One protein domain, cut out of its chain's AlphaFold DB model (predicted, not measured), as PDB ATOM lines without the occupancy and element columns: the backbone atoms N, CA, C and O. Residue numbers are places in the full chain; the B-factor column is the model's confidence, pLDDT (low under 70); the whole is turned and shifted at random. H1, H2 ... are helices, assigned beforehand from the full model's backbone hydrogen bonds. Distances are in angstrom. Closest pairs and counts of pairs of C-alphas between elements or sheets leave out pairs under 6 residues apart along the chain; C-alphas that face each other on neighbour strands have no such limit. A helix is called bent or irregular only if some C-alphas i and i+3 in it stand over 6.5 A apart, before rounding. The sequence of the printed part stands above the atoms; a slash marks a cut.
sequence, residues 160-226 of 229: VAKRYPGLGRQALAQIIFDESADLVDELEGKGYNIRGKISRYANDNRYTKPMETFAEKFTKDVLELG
ATOM      1  N   VAL A 160     -55.979 -21.707 -13.517       96.44
ATOM      2  CA  VAL A 160     -55.906 -22.497 -12.279       96.44
ATOM      3  C   VAL A 160     -57.093 -23.461 -12.175       96.44
ATOM      4  O   VAL A 160     -56.908 -24.643 -11.879       96.44
ATOM      5  N   ALA A 161     -58.314 -23.010 -12.484       94.94
ATOM      6  CA  ALA A 161     -59.502 -23.867 -12.472       94.94
ATOM      7  C   ALA A 161     -59.399 -25.034 -13.470       94.94
ATOM      8  O   ALA A 161     -59.875 -26.138 -13.189       94.94
ATOM      9  N   LYS A 162     -58.755 -24.812 -14.622       94.69
ATOM     10  CA  LYS A 162     -58.487 -25.854 -15.616       94.69
ATOM     11  C   LYS A 162     -57.397 -26.824 -15.165       94.69
ATOM     12  O   LYS A 162     -57.539 -28.022 -15.410       94.69
ATOM     13  N   ARG A 163     -56.319 -26.337 -14.539       95.94
ATOM     14  CA  ARG A 163     -55.215 -27.178 -14.033       95.94
ATOM     15  C   ARG A 163     -55.628 -28.046 -12.849       95.94
ATOM     16  O   ARG A 163     -55.141 -29.168 -12.732       95.94
ATOM     17  N   TYR A 164     -56.558 -27.569 -12.023       95.94
ATOM     18  CA  TYR A 164     -57.036 -28.276 -10.834       95.94
ATOM     19  C   TYR A 164     -58.548 -28.530 -10.878       95.94
ATOM     20  O   TYR A 164     -59.306 -27.991 -10.058       95.94
ATOM     21  N   PRO A 165     -59.020 -29.366 -11.823       93.50
ATOM     22  CA  PRO A 165     -60.438 -29.647 -11.951       93.50
ATOM     23  C   PRO A 165     -60.962 -30.331 -10.680       93.50
ATOM     24  O   PRO A 165     -60.356 -31.261 -10.153       93.50
ATOM     25  N   GLY A 166     -62.117 -29.876 -10.193       91.75
ATOM     26  CA  GLY A 166     -62.790 -30.452  -9.023       91.75
ATOM     27  C   GLY A 166     -62.430 -29.815  -7.679       91.75
ATOM     28  O   GLY A 166     -63.088 -30.122  -6.685       91.75
ATOM     29  N   LEU A 167     -61.457 -28.898  -7.625       94.69
ATOM     30  CA  LEU A 167     -61.222 -28.117  -6.412       94.69
ATOM     31  C   LEU A 167     -62.320 -27.074  -6.183       94.69
ATOM     32  O   LEU A 167     -62.865 -26.466  -7.105       94.69
ATOM     33  N   GLY A 168     -62.630 -26.855  -4.905       94.12
ATOM     34  CA  GLY A 168     -63.523 -25.785  -4.479       94.12
ATOM     35  C   GLY A 168     -62.880 -24.405  -4.638       94.12
ATOM     36  O   GLY A 168     -61.660 -24.257  -4.619       94.12
ATOM     37  N   ARG A 169     -63.718 -23.367  -4.723       90.69
ATOM     38  CA  ARG A 169     -63.293 -21.977  -4.976       90.69
ATOM     39  C   ARG A 169     -62.220 -21.464  -4.016       90.69
ATOM     40  O   ARG A 169     -61.308 -20.780  -4.450       90.69
ATOM     41  N   GLN A 170     -62.327 -21.798  -2.730       94.62
ATOM     42  CA  GLN A 170     -61.360 -21.357  -1.724       94.62
ATOM     43  C   GLN A 170     -59.964 -21.939  -1.979       94.62
ATOM     44  O   GLN A 170     -58.978 -21.223  -1.854       94.62
ATOM     45  N   ALA A 171     -59.882 -23.209  -2.381       97.12
ATOM     46  CA  ALA A 171     -58.611 -23.843  -2.709       97.12
ATOM     47  C   ALA A 171     -58.001 -23.236  -3.982       97.12
ATOM     48  O   ALA A 171     -56.816 -22.928  -3.997       97.12
ATOM     49  N   LEU A 172     -58.818 -22.980  -5.010       96.50
ATOM     50  CA  LEU A 172     -58.363 -22.290  -6.224       96.50
ATOM     51  C   LEU A 172     -57.852 -20.872  -5.917       96.50
ATOM     52  O   LEU A 172     -56.810 -20.471  -6.421       96.50
ATOM     53  N   ALA A 173     -58.553 -20.124  -5.058       95.75
ATOM     54  CA  ALA A 173     -58.133 -18.788  -4.638       95.75
ATOM     55  C   ALA A 173     -56.804 -18.806  -3.868       95.75
ATOM     56  O   ALA A 173     -55.989 -17.907  -4.065       95.75
ATOM     57  N   GLN A 174     -56.577 -19.825  -3.034       97.81
ATOM     58  CA  GLN A 174     -55.304 -20.000  -2.339       97.81
ATOM     59  C   GLN A 174     -54.167 -20.300  -3.320       97.81
ATOM     60  O   GLN A 174     -53.137 -19.648  -3.248       97.81
ATOM     61  N   ILE A 175     -54.382 -21.193  -4.292       98.12
ATOM     62  CA  ILE A 175     -53.381 -21.489  -5.331       98.12
ATOM     63  C   ILE A 175     -53.016 -20.221  -6.112       98.12
ATOM     64  O   ILE A 175     -51.842 -19.939  -6.311       98.12
ATOM     65  N   ILE A 176     -54.007 -19.415  -6.503       97.94
ATOM     66  CA  ILE A 176     -53.769 -18.128  -7.175       97.94
ATOM     67  C   ILE A 176     -52.939 -17.187  -6.302       97.94
ATOM     68  O   ILE A 176     -52.051 -16.501  -6.811       97.94
ATOM     69  N   PHE A 177     -53.243 -17.114  -5.005       98.31
ATOM     70  CA  PHE A 177     -52.477 -16.300  -4.069       98.31
ATOM     71  C   PHE A 177     -51.022 -16.770  -4.004       98.31
ATOM     72  O   PHE A 177     -50.130 -15.946  -4.192       98.31
ATOM     73  N   ASP A 178     -50.807 -18.069  -3.796       98.38
ATOM     74  CA  ASP A 178     -49.486 -18.677  -3.634       98.38
ATOM     75  C   ASP A 178     -48.647 -18.510  -4.910       98.38
ATOM     76  O   ASP A 178     -47.556 -17.956  -4.851       98.38
ATOM     77  N   GLU A 179     -49.190 -18.840  -6.086       98.44
ATOM     78  CA  GLU A 179     -48.486 -18.668  -7.370       98.44
ATOM     79  C   GLU A 179     -48.159 -17.194  -7.664       98.44
ATOM     80  O   GLU A 179     -47.123 -16.873  -8.249       98.44
ATOM     81  N   SER A 180     -49.032 -16.270  -7.257       98.50
ATOM     82  CA  SER A 180     -48.745 -14.840  -7.401       98.50
ATOM     83  C   SER A 180     -47.676 -14.369  -6.413       98.50
ATOM     84  O   SER A 180     -46.928 -13.448  -6.733       98.50
ATOM     85  N   ALA A 181     -47.620 -14.951  -5.213       98.50
ATOM     86  CA  ALA A 181     -46.596 -14.650  -4.219       98.50
ATOM     87  C   ALA A 181     -45.231 -15.190  -4.667       98.50
ATOM     88  O   ALA A 181     -44.248 -14.457  -4.605       98.50
ATOM     89  N   ASP A 182     -45.192 -16.395  -5.239       98.44
ATOM     90  CA  ASP A 182     -43.983 -16.975  -5.830       98.44
ATOM     91  C   ASP A 182     -43.411 -16.071  -6.938       98.44
ATOM     92  O   ASP A 182     -42.202 -15.846  -7.000       98.44
ATOM     93  N   LEU A 183     -44.273 -15.476  -7.778       98.12
ATOM     94  CA  LEU A 183     -43.851 -14.474  -8.765       98.12
ATOM     95  C   LEU A 183     -43.217 -13.241  -8.100       98.12
ATOM     96  O   LEU A 183     -42.218 -12.718  -8.598       98.12
ATOM     97  N   VAL A 184     -43.800 -12.740  -7.008       98.25
ATOM     98  CA  VAL A 184     -43.244 -11.596  -6.265       98.25
ATOM     99  C   VAL A 184     -41.858 -11.944  -5.727       98.25
ATOM    100  O   VAL A 184     -40.917 -11.184  -5.963       98.25
ATOM    101  N   ASP A 185     -41.715 -13.104  -5.090       98.12
ATOM    102  CA  ASP A 185     -40.448 -13.583  -4.536       98.12
ATOM    103  C   ASP A 185     -39.388 -13.781  -5.632       98.12
ATOM    104  O   ASP A 185     -38.225 -13.410  -5.452       98.12
ATOM    105  N   GLU A 186     -39.773 -14.291  -6.805       98.06
ATOM    106  CA  GLU A 186     -38.877 -14.428  -7.956       98.06
ATOM    107  C   GLU A 186     -38.379 -13.064  -8.463       98.06
ATOM    108  O   GLU A 186     -37.184 -12.887  -8.731       98.06
ATOM    109  N   LEU A 187     -39.282 -12.088  -8.603       97.06
ATOM    110  CA  LEU A 187     -38.933 -10.735  -9.037       97.06
ATOM    111  C   LEU A 187     -37.989 -10.069  -8.027       97.06
ATOM    112  O   LEU A 187     -36.946  -9.535  -8.418       97.06
ATOM    113  N   GLU A 188     -38.311 -10.128  -6.735       95.62
ATOM    114  CA  GLU A 188     -37.488  -9.538  -5.675       95.62
ATOM    115  C   GLU A 188     -36.132 -10.247  -5.543       95.62
ATOM    116  O   GLU A 188     -35.099  -9.579  -5.450       95.62
ATOM    117  N   GLY A 189     -36.100 -11.579  -5.644       96.81
ATOM    118  CA  GLY A 189     -34.871 -12.378  -5.628       96.81
ATOM    119  C   GLY A 189     -33.908 -12.042  -6.771       96.81
ATOM    120  O   GLY A 189     -32.690 -12.109  -6.599       96.81
ATOM    121  N   LYS A 190     -34.430 -11.600  -7.922       96.06
ATOM    122  CA  LYS A 190     -33.641 -11.086  -9.059       96.06
ATOM    123  C   LYS A 190     -33.255  -9.606  -8.923       96.06
ATOM    124  O   LYS A 190     -32.629  -9.054  -9.828       96.06
ATOM    125  N   GLY A 191     -33.639  -8.937  -7.835       95.69
ATOM    126  CA  GLY A 191     -33.448  -7.497  -7.651       95.69
ATOM    127  C   GLY A 191     -34.308  -6.643  -8.592       95.69
ATOM    128  O   GLY A 191     -33.959  -5.496  -8.885       95.69
ATOM    129  N   TYR A 192     -35.413  -7.188  -9.109       96.00
ATOM    130  CA  TYR A 192     -36.298  -6.484 -10.029       96.00
ATOM    131  C   TYR A 192     -37.068  -5.373  -9.302       96.00
ATOM    132  O   TYR A 192     -37.758  -5.601  -8.311       96.00
ATOM    133  N   ASN A 193     -36.993  -4.141  -9.812       95.25
ATOM    134  CA  ASN A 193     -37.692  -2.997  -9.223       95.25
ATOM    135  C   ASN A 193     -39.177  -2.985  -9.628       95.25
ATOM    136  O   ASN A 193     -39.547  -2.277 -10.565       95.25
ATOM    137  N   ILE A 194     -40.021  -3.739  -8.912       96.19
ATOM    138  CA  ILE A 194     -41.474  -3.835  -9.161       96.19
ATOM    139  C   ILE A 194     -42.105  -2.438  -9.255       96.19
ATOM    140  O   ILE A 194     -42.768  -2.131 -10.244       96.19
ATOM    141  N   ARG A 195     -41.821  -1.547  -8.294       95.94
ATOM    142  CA  ARG A 195     -42.382  -0.185  -8.254       95.94
ATOM    143  C   ARG A 195     -42.083   0.629  -9.511       95.94
ATOM    144  O   ARG A 195     -42.955   1.319 -10.024       95.94
ATOM    145  N   GLY A 196     -40.828   0.617  -9.951       91.94
ATOM    146  CA  GLY A 196     -40.360   1.447 -11.062       91.94
ATOM    147  C   GLY A 196     -40.502   0.803 -12.439       91.94
ATOM    148  O   GLY A 196     -40.380   1.502 -13.442       91.94
ATOM    149  N   LYS A 197     -40.693  -0.518 -12.507       93.19
ATOM    150  CA  LYS A 197     -40.747  -1.268 -13.770       93.19
ATOM    151  C   LYS A 197     -42.136  -1.790 -14.110       93.19
ATOM    152  O   LYS A 197     -42.419  -1.915 -15.300       93.19
ATOM    153  N   ILE A 198     -42.971  -2.064 -13.109       95.31
ATOM    154  CA  ILE A 198     -44.367  -2.474 -13.277       95.31
ATOM    155  C   ILE A 198     -45.262  -1.288 -12.917       95.31
ATOM    156  O   ILE A 198     -45.694  -0.571 -13.815       95.31
ATOM    157  N   SER A 199     -45.482  -1.038 -11.625       96.44
ATOM    158  CA  SER A 199     -46.279   0.091 -11.139       96.44
ATOM    159  C   SER A 199     -46.179   0.247  -9.621       96.44
ATOM    160  O   SER A 199     -45.748  -0.664  -8.900       96.44
ATOM    161  N   ARG A 200     -46.603   1.406  -9.105       97.19
ATOM    162  CA  ARG A 200     -46.757   1.611  -7.660       97.19
ATOM    163  C   ARG A 200     -47.834   0.697  -7.079       97.19
ATOM    164  O   ARG A 200     -47.597   0.126  -6.020       97.19
ATOM    165  N   TYR A 201     -48.953   0.516  -7.779       96.19
ATOM    166  CA  TYR A 201     -50.053  -0.329  -7.322       96.19
ATOM    167  C   TYR A 201     -49.625  -1.791  -7.140       96.19
ATOM    168  O   TYR A 201     -49.902  -2.377  -6.092       96.19
ATOM    169  N   ALA A 202     -48.869  -2.354  -8.092       97.69
ATOM    170  CA  ALA A 202     -48.279  -3.688  -7.957       97.69
ATOM    171  C   ALA A 202     -47.411  -3.781  -6.697       97.69
ATOM    172  O   ALA A 202     -47.632  -4.623  -5.827       97.69
ATOM    173  N   ASN A 203     -46.463  -2.851  -6.557       97.88
ATOM    174  CA  ASN A 203     -45.552  -2.821  -5.422       97.88
ATOM    175  C   ASN A 203     -46.291  -2.748  -4.082       97.88
ATOM    176  O   ASN A 203     -45.967  -3.496  -3.164       97.88
ATOM    177  N   ASP A 204     -47.266  -1.856  -3.951       97.75
ATOM    178  CA  ASP A 204     -47.934  -1.601  -2.675       97.75
ATOM    179  C   ASP A 204     -48.835  -2.780  -2.249       97.75
ATOM    180  O   ASP A 204     -49.053  -2.985  -1.054       97.75
ATOM    181  N   ASN A 205     -49.275  -3.614  -3.199       97.56
ATOM    182  CA  ASN A 205     -50.103  -4.800  -2.953       97.56
ATOM    183  C   ASN A 205     -49.322  -6.125  -2.866       97.56
ATOM    184  O   ASN A 205     -49.906  -7.138  -2.488       97.56
ATOM    185  N   ARG A 206     -48.022  -6.151  -3.177       97.38
ATOM    186  CA  ARG A 206     -47.259  -7.391  -3.436       97.38
ATOM    187  C   ARG A 206     -47.300  -8.478  -2.349       97.38
ATOM    188  O   ARG A 206     -47.187  -9.643  -2.687       97.38
ATOM    189  N   TYR A 207     -47.518  -8.137  -1.076       95.75
ATOM    190  CA  TYR A 207     -47.620  -9.134   0.008       95.75
ATOM    191  C   TYR A 207     -49.044  -9.371   0.521       95.75
ATOM    192  O   TYR A 207     -49.326 -10.397   1.132       95.75
ATOM    193  N   THR A 208     -49.952  -8.415   0.326       96.94
ATOM    194  CA  THR A 208     -51.333  -8.499   0.834       96.94
ATOM    195  C   THR A 208     -52.291  -9.022  -0.226       96.94
ATOM    196  O   THR A 208     -53.258  -9.714   0.088       96.94
ATOM    197  N   LYS A 209     -52.018  -8.681  -1.485       96.94
ATOM    198  CA  LYS A 209     -52.762  -9.048  -2.682       96.94
ATOM    199  C   LYS A 209     -51.773  -9.277  -3.838       96.94
ATOM    200  O   LYS A 209     -51.764  -8.513  -4.804       96.94
ATOM    201  N   PRO A 210     -50.926 -10.317  -3.761       98.06
ATOM    202  CA  PRO A 210     -49.889 -10.576  -4.762       98.06
ATOM    203  C   PRO A 210     -50.454 -10.746  -6.180       98.06
ATOM    204  O   PRO A 210     -49.794 -10.407  -7.159       98.06
ATOM    205  N   MET A 211     -51.712 -11.181  -6.310       98.06
ATOM    206  CA  MET A 211     -52.398 -11.276  -7.601       98.06
ATOM    207  C   MET A 211     -52.539  -9.928  -8.330       98.06
ATOM    208  O   MET A 211     -52.619  -9.911  -9.552       98.06
ATOM    209  N   GLU A 212     -52.512  -8.792  -7.625       97.94
ATOM    210  CA  GLU A 212     -52.445  -7.465  -8.262       97.94
ATOM    211  C   GLU A 212     -51.083  -7.232  -8.928       97.94
ATOM    212  O   GLU A 212     -51.003  -6.625  -9.993       97.94
ATOM    213  N   THR A 213     -50.000  -7.760  -8.342       98.25
ATOM    214  CA  THR A 213     -48.674  -7.727  -8.983       98.25
ATOM    215  C   THR A 213     -48.656  -8.598 -10.231       98.25
ATOM    216  O   THR A 213     -48.139  -8.162 -11.260       98.25
ATOM    217  N   PHE A 214     -49.259  -9.789 -10.169       98.19
ATOM    218  CA  PHE A 214     -49.448 -10.636 -11.347       98.19
ATOM    219  C   PHE A 214     -50.213  -9.892 -12.452       98.19
ATOM    220  O   PHE A 214     -49.723  -9.815 -13.577       98.19
ATOM    221  N   ALA A 215     -51.369  -9.298 -12.140       97.94
ATOM    222  CA  ALA A 215     -52.211  -8.628 -13.130       97.94
ATOM    223  C   ALA A 215     -51.528  -7.410 -13.774       97.94
ATOM    224  O   ALA A 215     -51.576  -7.238 -14.994       97.94
ATOM    225  N   GLU A 216     -50.828  -6.597 -12.982       97.81
ATOM    226  CA  GLU A 216     -50.059  -5.460 -13.492       97.81
ATOM    227  C   GLU A 216     -48.869  -5.915 -14.353       97.81
ATOM    228  O   GLU A 216     -48.626  -5.353 -15.424       97.81
ATOM    229  N   LYS A 217     -48.142  -6.963 -13.942       97.00
ATOM    230  CA  LYS A 217     -47.046  -7.517 -14.749       97.00
ATOM    231  C   LYS A 217     -47.571  -8.092 -16.065       97.00
ATOM    232  O   LYS A 217     -47.040  -7.766 -17.121       97.00
ATOM    233  N   PHE A 218     -48.635  -8.889 -16.016       96.88
ATOM    234  CA  PHE A 218     -49.280  -9.449 -17.201       96.88
ATOM    235  C   PHE A 218     -49.701  -8.343 -18.175       96.88
ATOM    236  O   PHE A 218     -49.420  -8.416 -19.369       96.88
ATOM    237  N   THR A 219     -50.322  -7.281 -17.657       96.81
ATOM    238  CA  THR A 219     -50.733  -6.120 -18.457       96.81
ATOM    239  C   THR A 219     -49.542  -5.444 -19.120       96.81
ATOM    240  O   THR A 219     -49.616  -5.105 -20.302       96.81
ATOM    241  N   LYS A 220     -48.426  -5.299 -18.397       95.31
ATOM    242  CA  LYS A 220     -47.168  -4.802 -18.961       95.31
ATOM    243  C   LYS A 220     -46.701  -5.652 -20.139       95.31
ATOM    244  O   LYS A 220     -46.404  -5.115 -21.203       95.31
ATOM    245  N   ASP A 221     -46.622  -6.962 -19.935       94.12
ATOM    246  CA  ASP A 221     -46.084  -7.894 -20.924       94.12
ATOM    247  C   ASP A 221     -46.953  -7.885 -22.196       94.12
ATOM    248  O   ASP A 221     -46.437  -7.851 -23.312       94.12
ATOM    249  N   VAL A 222     -48.280  -7.823 -22.030       93.38
ATOM    250  CA  VAL A 222     -49.250  -7.755 -23.134       93.38
ATOM    251  C   VAL A 222     -49.205  -6.417 -23.883       93.38
ATOM    252  O   VAL A 222     -49.314  -6.408 -25.108       93.38
ATOM    253  N   LEU A 223     -49.075  -5.284 -23.184       92.94
ATOM    254  CA  LEU A 223     -49.249  -3.956 -23.791       92.94
ATOM    255  C   LEU A 223     -47.955  -3.236 -24.174       92.94
ATOM    256  O   LEU A 223     -47.996  -2.388 -25.066       92.94
ATOM    257  N   GLU A 224     -46.836  -3.510 -23.506       82.25
ATOM    258  CA  GLU A 224     -45.599  -2.735 -23.677       82.25
ATOM    259  C   GLU A 224     -44.441  -3.537 -24.270       82.25
ATOM    260  O   GLU A 224     -43.589  -2.951 -24.935       82.25
ATOM    261  N   LEU A 225     -44.378  -4.845 -24.018       62.16
ATOM    262  CA  LEU A 225     -43.209  -5.654 -24.375       62.16
ATOM    263  C   LEU A 225     -43.468  -6.603 -25.548       62.16
ATOM    264  O   LEU A 225     -42.531  -6.926 -26.273       62.16
ATOM    265  N   GLY A 226     -44.726  -6.997 -25.775       53.72
ATOM    266  CA  GLY A 226     -45.014  -8.202 -26.545       53.72
ATOM    267  C   GLY A 226     -44.577  -9.419 -25.724       53.72
ATOM    268  O   GLY A 226     -43.486  -9.449 -25.164       53.72
TER     269      GLY A 226
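This is residues 160 to 226 of the 229 residues of an uncharacterized protein of Streptococcus danieliae (UniProt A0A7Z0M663). Look first for one long helix, H2, that makes the long axis; H5 starts beside the middle of H2 and leads away from it at a steep angle, as in a slanted T. H4 packs on the first half of H5, H3 sits at the corner beside H4, and little H1 folds back on the opening turns of H2. The printed part has 67 residues with five named helices, H1 to H5 in chain order, and no named strand: all helix. It is only just compact, close to loose, with a radius of gyration of the C-alphas of 12.8 A, and is elongated, spanning 39 by 25 by 19 A.

Begin with H2, residues 169 to 189; its residues 176 to 184 touch residues 210 to 214 of H5, residues 210 to 225. Their closest C-alphas, of Ser 180 and Met 211, are 5.1 A apart, at a steep tilt of 63 degrees, the same way. H4, residues 200 to 205, forms a helical hairpin with H5, at a shallow tilt of 28 degrees, opposite ways; the closest C-alphas, of Ala 202 and Thr 213, are 4.2 A apart. H3, residues 194 to 197, and H4 touch only at the corner, with C-alphas 195 and 203 closest at 5.0 A. H1, residues 160 to 163, touches H2, with C-alphas 160 and 172 closest at 6.5 A. In H2 and H4 every O i to N i+4 pair is within hydrogen-bond range, in H5 11 of 12; H1 and H3 are too short for such a pair.

Find C-alpha 169 at (-63.293, -21.977, -4.976); from there H2 runs 30.0 A to C-alpha 189 at (-34.871, -12.378, -5.628). H5 runs 21.3 A to C-alpha 225 at (-43.209, -5.654, -24.375) and is only just irregular, with C-alphas 222 and 225 6.52 A apart.

The C-alphas of Gly 166 and Gly 196 are the two farthest apart, at 39.0 A. The printed part has no cut, its four links are tight, and pLDDT is under 70 at residues 225 to 226.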